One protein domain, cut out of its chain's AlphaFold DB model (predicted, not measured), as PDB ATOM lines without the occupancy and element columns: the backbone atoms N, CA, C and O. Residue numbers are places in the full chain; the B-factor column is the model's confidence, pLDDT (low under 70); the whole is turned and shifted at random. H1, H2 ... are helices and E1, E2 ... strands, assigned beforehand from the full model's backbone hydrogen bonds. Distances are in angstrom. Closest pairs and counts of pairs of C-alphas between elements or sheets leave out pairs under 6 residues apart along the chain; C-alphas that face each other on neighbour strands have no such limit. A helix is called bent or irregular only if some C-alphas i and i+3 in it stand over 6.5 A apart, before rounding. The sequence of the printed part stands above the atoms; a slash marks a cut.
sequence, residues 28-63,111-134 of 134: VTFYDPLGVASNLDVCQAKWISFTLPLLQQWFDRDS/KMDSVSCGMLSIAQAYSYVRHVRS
ATOM      1  N   VAL A  28      69.382 -85.205  -4.758       85.81
ATOM      2  CA  VAL A  28      68.071 -85.490  -5.323       85.81
ATOM      3  C   VAL A  28      68.042 -84.979  -6.751       85.81
ATOM      4  O   VAL A  28      68.354 -83.825  -7.029       85.81
ATOM      5  N   THR A  29      67.682 -85.851  -7.677       85.31
ATOM      6  CA  THR A  29      67.524 -85.509  -9.085       85.31
ATOM      7  C   THR A  29      66.066 -85.682  -9.467       85.31
ATOM      8  O   THR A  29      65.490 -86.756  -9.278       85.31
ATOM      9  N   PHE A  30      65.467 -84.622 -10.004       85.44
ATOM     10  CA  PHE A  30      64.101 -84.646 -10.513       85.44
ATOM     11  C   PHE A  30      64.134 -84.731 -12.032       85.44
ATOM     12  O   PHE A  30      64.817 -83.938 -12.688       85.44
ATOM     13  N   TYR A  31      63.398 -85.690 -12.587       83.44
ATOM     14  CA  TYR A  31      63.301 -85.862 -14.027       83.44
ATOM     15  C   TYR A  31      61.849 -85.996 -14.463       83.44
ATOM     16  O   TYR A  31      61.189 -86.990 -14.152       83.44
ATOM     17  N   ASP A  32      61.398 -84.998 -15.221       84.06
ATOM     18  CA  ASP A  32      60.153 -85.026 -15.976       84.06
ATOM     19  C   ASP A  32      60.466 -85.222 -17.472       84.06
ATOM     20  O   ASP A  32      61.014 -84.312 -18.102       84.06
ATOM     21  N   PRO A  33      60.090 -86.367 -18.070       78.12
ATOM     22  CA  PRO A  33      60.260 -86.610 -19.500       78.12
ATOM     23  C   PRO A  33      59.582 -85.575 -20.408       78.12
ATOM     24  O   PRO A  33      60.074 -85.331 -21.511       78.12
ATOM     25  N   LEU A  34      58.477 -84.968 -19.956       77.44
ATOM     26  CA  LEU A  34      57.740 -83.950 -20.713       77.44
ATOM     27  C   LEU A  34      58.352 -82.548 -20.571       77.44
ATOM     28  O   LEU A  34      57.983 -81.643 -21.317       77.44
ATOM     29  N   GLY A  35      59.292 -82.362 -19.638       72.38
ATOM     30  CA  GLY A  35      59.984 -81.092 -19.410       72.38
ATOM     31  C   GLY A  35      59.082 -79.951 -18.951       72.38
ATOM     32  O   GLY A  35      59.411 -78.787 -19.182       72.38
ATOM     33  N   VAL A  36      57.941 -80.254 -18.332       72.62
ATOM     34  CA  VAL A  36      57.014 -79.228 -17.856       72.62
ATOM     35  C   VAL A  36      57.510 -78.721 -16.502       72.62
ATOM     36  O   VAL A  36      57.501 -79.448 -15.513       72.62
ATOM     37  N   ALA A  37      57.934 -77.457 -16.441       70.19
ATOM     38  CA  ALA A  37      58.546 -76.886 -15.238       70.19
ATOM     39  C   ALA A  37      57.655 -76.995 -13.985       70.19
ATOM     40  O   ALA A  37      58.147 -77.348 -12.920       70.19
ATOM     41  N   SER A  38      56.337 -76.810 -14.118       72.69
ATOM     42  CA  SER A  38      55.401 -76.907 -12.986       72.69
ATOM     43  C   SER A  38      55.332 -78.304 -12.355       72.69
ATOM     44  O   SER A  38      54.961 -78.448 -11.194       72.69
ATOM     45  N   ASN A  39      55.691 -79.355 -13.096       76.06
ATOM     46  CA  ASN A  39      55.759 -80.708 -12.547       76.06
ATOM     47  C   ASN A  39      56.976 -80.888 -11.630       76.06
ATOM     48  O   ASN A  39      56.919 -81.667 -10.675       76.06
ATOM     49  N   LEU A  40      58.057 -80.144 -11.884       74.88
ATOM     50  CA  LEU A  40      59.229 -80.135 -11.011       74.88
ATOM     51  C   LEU A  40      58.897 -79.499  -9.658       74.88
ATOM     52  O   LEU A  40      59.335 -80.029  -8.637       74.88
ATOM     53  N   ASP A  41      58.048 -78.468  -9.626       81.44
ATOM     54  CA  ASP A  41      57.571 -77.864  -8.374       81.44
ATOM     55  C   ASP A  41      56.797 -78.878  -7.520       81.44
ATOM     56  O   ASP A  41      57.005 -78.980  -6.311       81.44
ATOM     57  N   VAL A  42      55.951 -79.702  -8.152       82.19
ATOM     58  CA  VAL A  42      55.230 -80.790  -7.467       82.19
ATOM     59  C   VAL A  42      56.205 -81.831  -6.913       82.19
ATOM     60  O   VAL A  42      56.041 -82.301  -5.784       82.19
ATOM     61  N   CYS A  43      57.241 -82.190  -7.672       81.38
ATOM     62  CA  CYS A  43      58.280 -83.106  -7.206       81.38
ATOM     63  C   CYS A  43      59.091 -82.532  -6.044       81.38
ATOM     64  O   CYS A  43      59.363 -83.253  -5.082       81.38
ATOM     65  N   GLN A  44      59.424 -81.245  -6.088       82.00
ATOM     66  CA  GLN A  44      60.103 -80.555  -4.999       82.00
ATOM     67  C   GLN A  44      59.217 -80.478  -3.750       82.00
ATOM     68  O   GLN A  44      59.682 -80.768  -2.647       82.00
ATOM     69  N   ALA A  45      57.927 -80.179  -3.906       85.44
ATOM     70  CA  ALA A  45      56.976 -80.195  -2.800       85.44
ATOM     71  C   ALA A  45      56.869 -81.593  -2.168       85.44
ATOM     72  O   ALA A  45      56.917 -81.720  -0.943       85.44
ATOM     73  N   LYS A  46      56.793 -82.659  -2.980       86.25
ATOM     74  CA  LYS A  46      56.795 -84.053  -2.492       86.25
ATOM     75  C   LYS A  46      58.112 -84.443  -1.822       86.25
ATOM     76  O   LYS A  46      58.094 -85.123  -0.799       86.25
ATOM     77  N   TRP A  47      59.246 -83.988  -2.350       85.88
ATOM     78  CA  TRP A  47      60.547 -84.179  -1.712       85.88
ATOM     79  C   TRP A  47      60.559 -83.610  -0.296       85.88
ATOM     80  O   TRP A  47      60.875 -84.337   0.641       85.88
ATOM     81  N   ILE A  48      60.162 -82.345  -0.142       85.25
ATOM     82  CA  ILE A  48      60.192 -81.638   1.144       85.25
ATOM     83  C   ILE A  48      59.168 -82.222   2.123       85.25
ATOM     84  O   ILE A  48      59.491 -82.454   3.285       85.25
ATOM     85  N   SER A  49      57.935 -82.455   1.670       88.25
ATOM     86  CA  SER A  49      56.822 -82.847   2.549       88.25
ATOM     87  C   SER A  49      56.787 -84.332   2.904       88.25
ATOM     88  O   SER A  49      56.197 -84.689   3.921       88.25
ATOM     89  N   PHE A  50      57.396 -85.202   2.092       88.06
ATOM     90  CA  PHE A  50      57.259 -86.650   2.254       88.06
ATOM     91  C   PHE A  50      58.597 -87.383   2.227       88.06
ATOM     92  O   PHE A  50      58.983 -88.012   3.213       88.06
ATOM     93  N   THR A  51      59.325 -87.304   1.113       87.88
ATOM     94  CA  THR A  51      60.500 -88.157   0.894       87.88
ATOM     95  C   THR A  51      61.638 -87.828   1.862       87.88
ATOM     96  O   THR A  51      62.226 -88.736   2.445       87.88
ATOM     97  N   LEU A  52      61.938 -86.544   2.074       85.12
ATOM     98  CA  LEU A  52      63.002 -86.105   2.975       85.12
ATOM     99  C   LEU A  52      62.704 -86.480   4.445       85.12
ATOM    100  O   LEU A  52      63.564 -87.110   5.064       85.12
ATOM    101  N   PRO A  53      61.502 -86.215   5.000       87.69
ATOM    102  CA  PRO A  53      61.118 -86.721   6.320       87.69
ATOM    103  C   PRO A  53      61.226 -88.243   6.455       87.69
ATOM    104  O   PRO A  53      61.697 -88.739   7.479       87.69
ATOM    105  N   LEU A  54      60.835 -88.998   5.424       88.00
ATOM    106  CA  LEU A  54      60.942 -90.457   5.430       88.00
ATOM    107  C   LEU A  54      62.405 -90.919   5.501       88.00
ATOM    108  O   LEU A  54      62.729 -91.832   6.262       88.00
ATOM    109  N   LEU A  55      63.301 -90.271   4.750       85.06
ATOM    110  CA  LEU A  55      64.737 -90.552   4.810       85.06
ATOM    111  C   LEU A  55      65.333 -90.217   6.181       85.06
ATOM    112  O   LEU A  55      66.174 -90.976   6.658       85.06
ATOM    113  N   GLN A  56      64.878 -89.142   6.832       81.44
ATOM    114  CA  GLN A  56      65.305 -88.780   8.190       81.44
ATOM    115  C   GLN A  56      64.940 -89.891   9.176       81.44
ATOM    116  O   GLN A  56      65.799 -90.407   9.887       81.44
ATOM    117  N   GLN A  57      63.676 -90.322   9.154       84.00
ATOM    118  CA  GLN A  57      63.194 -91.408  10.009       84.00
ATOM    119  C   GLN A  57      63.956 -92.711   9.752       84.00
ATOM    120  O   GLN A  57      64.295 -93.438  10.691       84.00
ATOM    121  N   TRP A  58      64.245 -93.010   8.485       84.25
ATOM    122  CA  TRP A  58      65.016 -94.192   8.128       84.25
ATOM    123  C   TRP A  58      66.457 -94.108   8.649       84.25
ATOM    124  O   TRP A  58      66.953 -95.069   9.247       84.25
ATOM    125  N   PHE A  59      67.096 -92.946   8.495       78.19
ATOM    126  CA  PHE A  59      68.436 -92.694   9.011       78.19
ATOM    127  C   PHE A  59      68.496 -92.842  10.529       78.19
ATOM    128  O   PHE A  59      69.385 -93.533  11.023       78.19
ATOM    129  N   ASP A  60      67.547 -92.258  11.262       77.25
ATOM    130  CA  ASP A  60      67.486 -92.313  12.728       77.25
ATOM    131  C   ASP A  60      67.270 -93.740  13.245       77.25
ATOM    132  O   ASP A  60      67.910 -94.165  14.215       77.25
ATOM    133  N   ARG A  61      66.436 -94.524  12.552       80.12
ATOM    134  CA  ARG A  61      66.215 -95.942  12.862       80.12
ATOM    135  C   ARG A  61      67.502 -96.757  12.735       80.12
ATOM    136  O   ARG A  61      67.852 -97.516  13.642       80.12
ATOM    137  N   ASP A  62      68.211 -96.622  11.621       74.50
ATOM    138  CA  ASP A  62      69.365 -97.479  11.313       74.50
ATOM    139  C   ASP A  62      70.637 -97.021  12.049       74.50
ATOM    140  O   ASP A  62      71.448 -97.838  12.495       74.50
ATOM    141  N   SER A  63      70.725 -95.722  12.320       65.19
ATOM    142  CA  SER A  63      71.668 -95.068  13.227       65.19
ATOM    143  C   SER A  63      71.755 -95.687  14.628       65.19
ATOM    144  O   SER A  63      72.830 -95.691  15.238       65.19
ATOM    145  N   LYS A 111      61.056 -84.424 -26.808       54.91
ATOM    146  CA  LYS A 111      59.759 -84.091 -27.435       54.91
ATOM    147  C   LYS A 111      59.015 -85.395 -27.739       54.91
ATOM    148  O   LYS A 111      59.297 -86.020 -28.757       54.91
ATOM    149  N   MET A 112      58.136 -85.830 -26.844       60.12
ATOM    150  CA  MET A 112      57.493 -87.141 -26.904       60.12
ATOM    151  C   MET A 112      56.083 -87.087 -26.317       60.12
ATOM    152  O   MET A 112      55.707 -86.151 -25.612       60.12
ATOM    153  N   ASP A 113      55.294 -88.084 -26.691       66.19
ATOM    154  CA  ASP A 113      53.910 -88.262 -26.285       66.19
ATOM    155  C   ASP A 113      53.773 -88.574 -24.786       66.19
ATOM    156  O   ASP A 113      54.649 -89.152 -24.139       66.19
ATOM    157  N   SER A 114      52.626 -88.202 -24.212       68.19
ATOM    158  CA  SER A 114      52.330 -88.417 -22.790       68.19
ATOM    159  C   SER A 114      52.300 -89.895 -22.394       68.19
ATOM    160  O   SER A 114      52.482 -90.211 -21.223       68.19
ATOM    161  N   VAL A 115      52.130 -90.814 -23.347       75.25
ATOM    162  CA  VAL A 115      52.113 -92.264 -23.093       75.25
ATOM    163  C   VAL A 115      53.503 -92.848 -22.822       75.25
ATOM    164  O   VAL A 115      53.609 -93.899 -22.192       75.25
ATOM    165  N   SER A 116      54.575 -92.160 -23.226       81.62
ATOM    166  CA  SER A 116      55.951 -92.655 -23.074       81.62
ATOM    167  C   SER A 116      56.622 -92.248 -21.756       81.62
ATOM    168  O   SER A 116      57.723 -92.721 -21.457       81.62
ATOM    169  N   CYS A 117      55.989 -91.394 -20.941       81.81
ATOM    170  CA  CYS A 117      56.609 -90.812 -19.742       81.81
ATOM    171  C   CYS A 117      57.108 -91.868 -18.732       81.81
ATOM    172  O   CYS A 117      58.204 -91.730 -18.183       81.81
ATOM    173  N   GLY A 118      56.377 -92.972 -18.546       83.06
ATOM    174  CA  GLY A 118      56.793 -94.067 -17.662       83.06
ATOM    175  C   GLY A 118      58.058 -94.782 -18.154       83.06
ATOM    176  O   GLY A 118      59.029 -94.926 -17.410       83.06
ATOM    177  N   MET A 119      58.092 -95.164 -19.435       85.88
ATOM    178  CA  MET A 119      59.250 -95.836 -20.044       85.88
ATOM    179  C   MET A 119      60.501 -94.953 -20.028       85.88
ATOM    180  O   MET A 119      61.597 -95.428 -19.726       85.88
ATOM    181  N   LEU A 120      60.342 -93.659 -20.308       84.56
ATOM    182  CA  LEU A 120      61.439 -92.693 -20.271       84.56
ATOM    183  C   LEU A 120      61.967 -92.473 -18.854       84.56
ATOM    184  O   LEU A 120      63.180 -92.416 -18.664       84.56
ATOM    185  N   SER A 121      61.076 -92.414 -17.865       85.38
ATOM    186  CA  SER A 121      61.447 -92.319 -16.451       85.38
ATOM    187  C   SER A 121      62.310 -93.507 -16.014       85.38
ATOM    188  O   SER A 121      63.360 -93.317 -15.399       85.38
ATOM    189  N   ILE A 122      61.924 -94.728 -16.401       86.88
ATOM    190  CA  ILE A 122      62.698 -95.947 -16.115       86.88
ATOM    191  C   ILE A 122      64.053 -95.914 -16.833       86.88
ATOM    192  O   ILE A 122      65.088 -96.164 -16.212       86.88
ATOM    193  N   ALA A 123      64.071 -95.578 -18.126       86.19
ATOM    194  CA  ALA A 123      65.303 -95.507 -18.909       86.19
ATOM    195  C   ALA A 123      66.290 -94.470 -18.347       86.19
ATOM    196  O   ALA A 123      67.501 -94.717 -18.315       86.19
ATOM    197  N   GLN A 124      65.782 -93.329 -17.872       84.75
ATOM    198  CA  GLN A 124      66.595 -92.296 -17.243       84.75
ATOM    199  C   GLN A 124      67.157 -92.761 -15.900       84.75
ATOM    200  O   GLN A 124      68.353 -92.597 -15.662       84.75
ATOM    201  N   ALA A 125      66.338 -93.385 -15.049       86.25
ATOM    202  CA  ALA A 125      66.802 -93.941 -13.779       86.25
ATOM    203  C   ALA A 125      67.890 -95.005 -13.990       86.25
ATOM    204  O   ALA A 125      68.937 -94.962 -13.344       86.25
ATOM    205  N   TYR A 126      67.693 -95.909 -14.953       87.25
ATOM    206  CA  TYR A 126      68.694 -96.909 -15.323       87.25
ATOM    207  C   TYR A 126      69.996 -96.263 -15.811       87.25
ATOM    208  O   TYR A 126      71.084 -96.629 -15.363       87.25
ATOM    209  N   SER A 127      69.889 -95.276 -16.704       85.38
ATOM    210  CA  SER A 127      71.049 -94.561 -17.242       85.38
ATOM    211  C   SER A 127      71.814 -93.841 -16.137       85.38
ATOM    212  O   SER A 127      73.034 -93.956 -16.086       85.38
ATOM    213  N   TYR A 128      71.119 -93.162 -15.224       84.25
ATOM    214  CA  TYR A 128      71.736 -92.491 -14.082       84.25
ATOM    215  C   TYR A 128      72.541 -93.476 -13.227       84.25
ATOM    216  O   TYR A 128      73.738 -93.287 -13.027       84.25
ATOM    217  N   VAL A 129      71.922 -94.587 -12.809       82.25
ATOM    218  CA  VAL A 129      72.591 -95.613 -11.990       82.25
ATOM    219  C   VAL A 129      73.792 -96.221 -12.714       82.25
ATOM    220  O   VAL A 129      74.811 -96.501 -12.083       82.25
ATOM    221  N   ARG A 130      73.700 -96.417 -14.033       83.88
ATOM    222  CA  ARG A 130      74.818 -96.924 -14.836       83.88
ATOM    223  C   ARG A 130      76.015 -95.970 -14.825       83.88
ATOM    224  O   ARG A 130      77.128 -96.459 -14.685       83.88
ATOM    225  N   HIS A 131      75.794 -94.660 -14.950       79.56
ATOM    226  CA  HIS A 131      76.874 -93.662 -14.955       79.56
ATOM    227  C   HIS A 131      77.498 -93.453 -13.570       79.56
ATOM    228  O   HIS A 131      78.692 -93.213 -13.477       79.56
ATOM    229  N   VAL A 132      76.720 -93.563 -12.489       70.94
ATOM    230  CA  VAL A 132      77.261 -93.459 -11.117       70.94
ATOM    231  C   VAL A 132      78.132 -94.671 -10.752       70.94
ATOM    232  O   VAL A 132      79.012 -94.574  -9.901       70.94
ATOM    233  N   ARG A 133      77.887 -95.834 -11.372       61.12
ATOM    234  CA  ARG A 133      78.623 -97.083 -11.105       61.12
ATOM    235  C   ARG A 133      79.868 -97.294 -11.965       61.12
ATOM    236  O   ARG A 133      80.640 -98.194 -11.640       61.12
ATOM    237  N   SER A 134      80.009 -96.563 -13.068       53.62
ATOM    238  CA  SER A 134      81.169 -96.617 -13.967       53.62
ATOM    239  C   SER A 134      82.286 -95.710 -13.480       53.62
ATOM    240  O   SER A 134      83.445 -96.173 -13.489       53.62
TER     241      SER A 134
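What this domain is: This is residues 28 to 63 and 111 to 134 of the 134 residues of an uncharacterized protein of Phytophthora cactorum (UniProt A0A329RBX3). Two long helices, bent H1 and kinked H2, spread as a loose V with the short strand E1 between them. The printed part has 60 residues, with E1, H1 and H2 in that order, mostly helix. It is loose, radius of gyration of the C-alphas 14.4 A, spanning 43 by 32 by 15 A.

Where its parts are: E1, residues 28 to 31, begins at C-alpha 28 (68.071, -85.490, -5.323) and pairs with no named strand. H1, residues 37 to 63, was assigned as one helix by its hydrogen bonds but is bent, C-alphas 49 and 52 being 7.0 A apart; its arms are H1a, residues 37 to 49, 18.8 A, and H1b, residues 52 to 63, 16.1 A. H2, residues 114 to 133, 30.0 A, ends at C-alpha 133 (78.623, -97.083, -11.105); it is irregular, C-alphas 115 and 118 being 7.4 A apart.

How they stand to each other: E1's closest C-alphas are Phe 30 to Leu 40 of H1a, 6.7 A, and Tyr 31 to Ser 121 of H2, 7.1 A. H1a and H2 are apart. O i to N i+4 pairs are within hydrogen-bond range throughout H1a and H1b, and 14 of 16 in H2.

The domain as a whole: Residues 64 to 110 are not printed, a 43.8 A gap between C-alphas 63 and 111. Residues 63, 111 to 114 and 133 to 134 have pLDDT under 70.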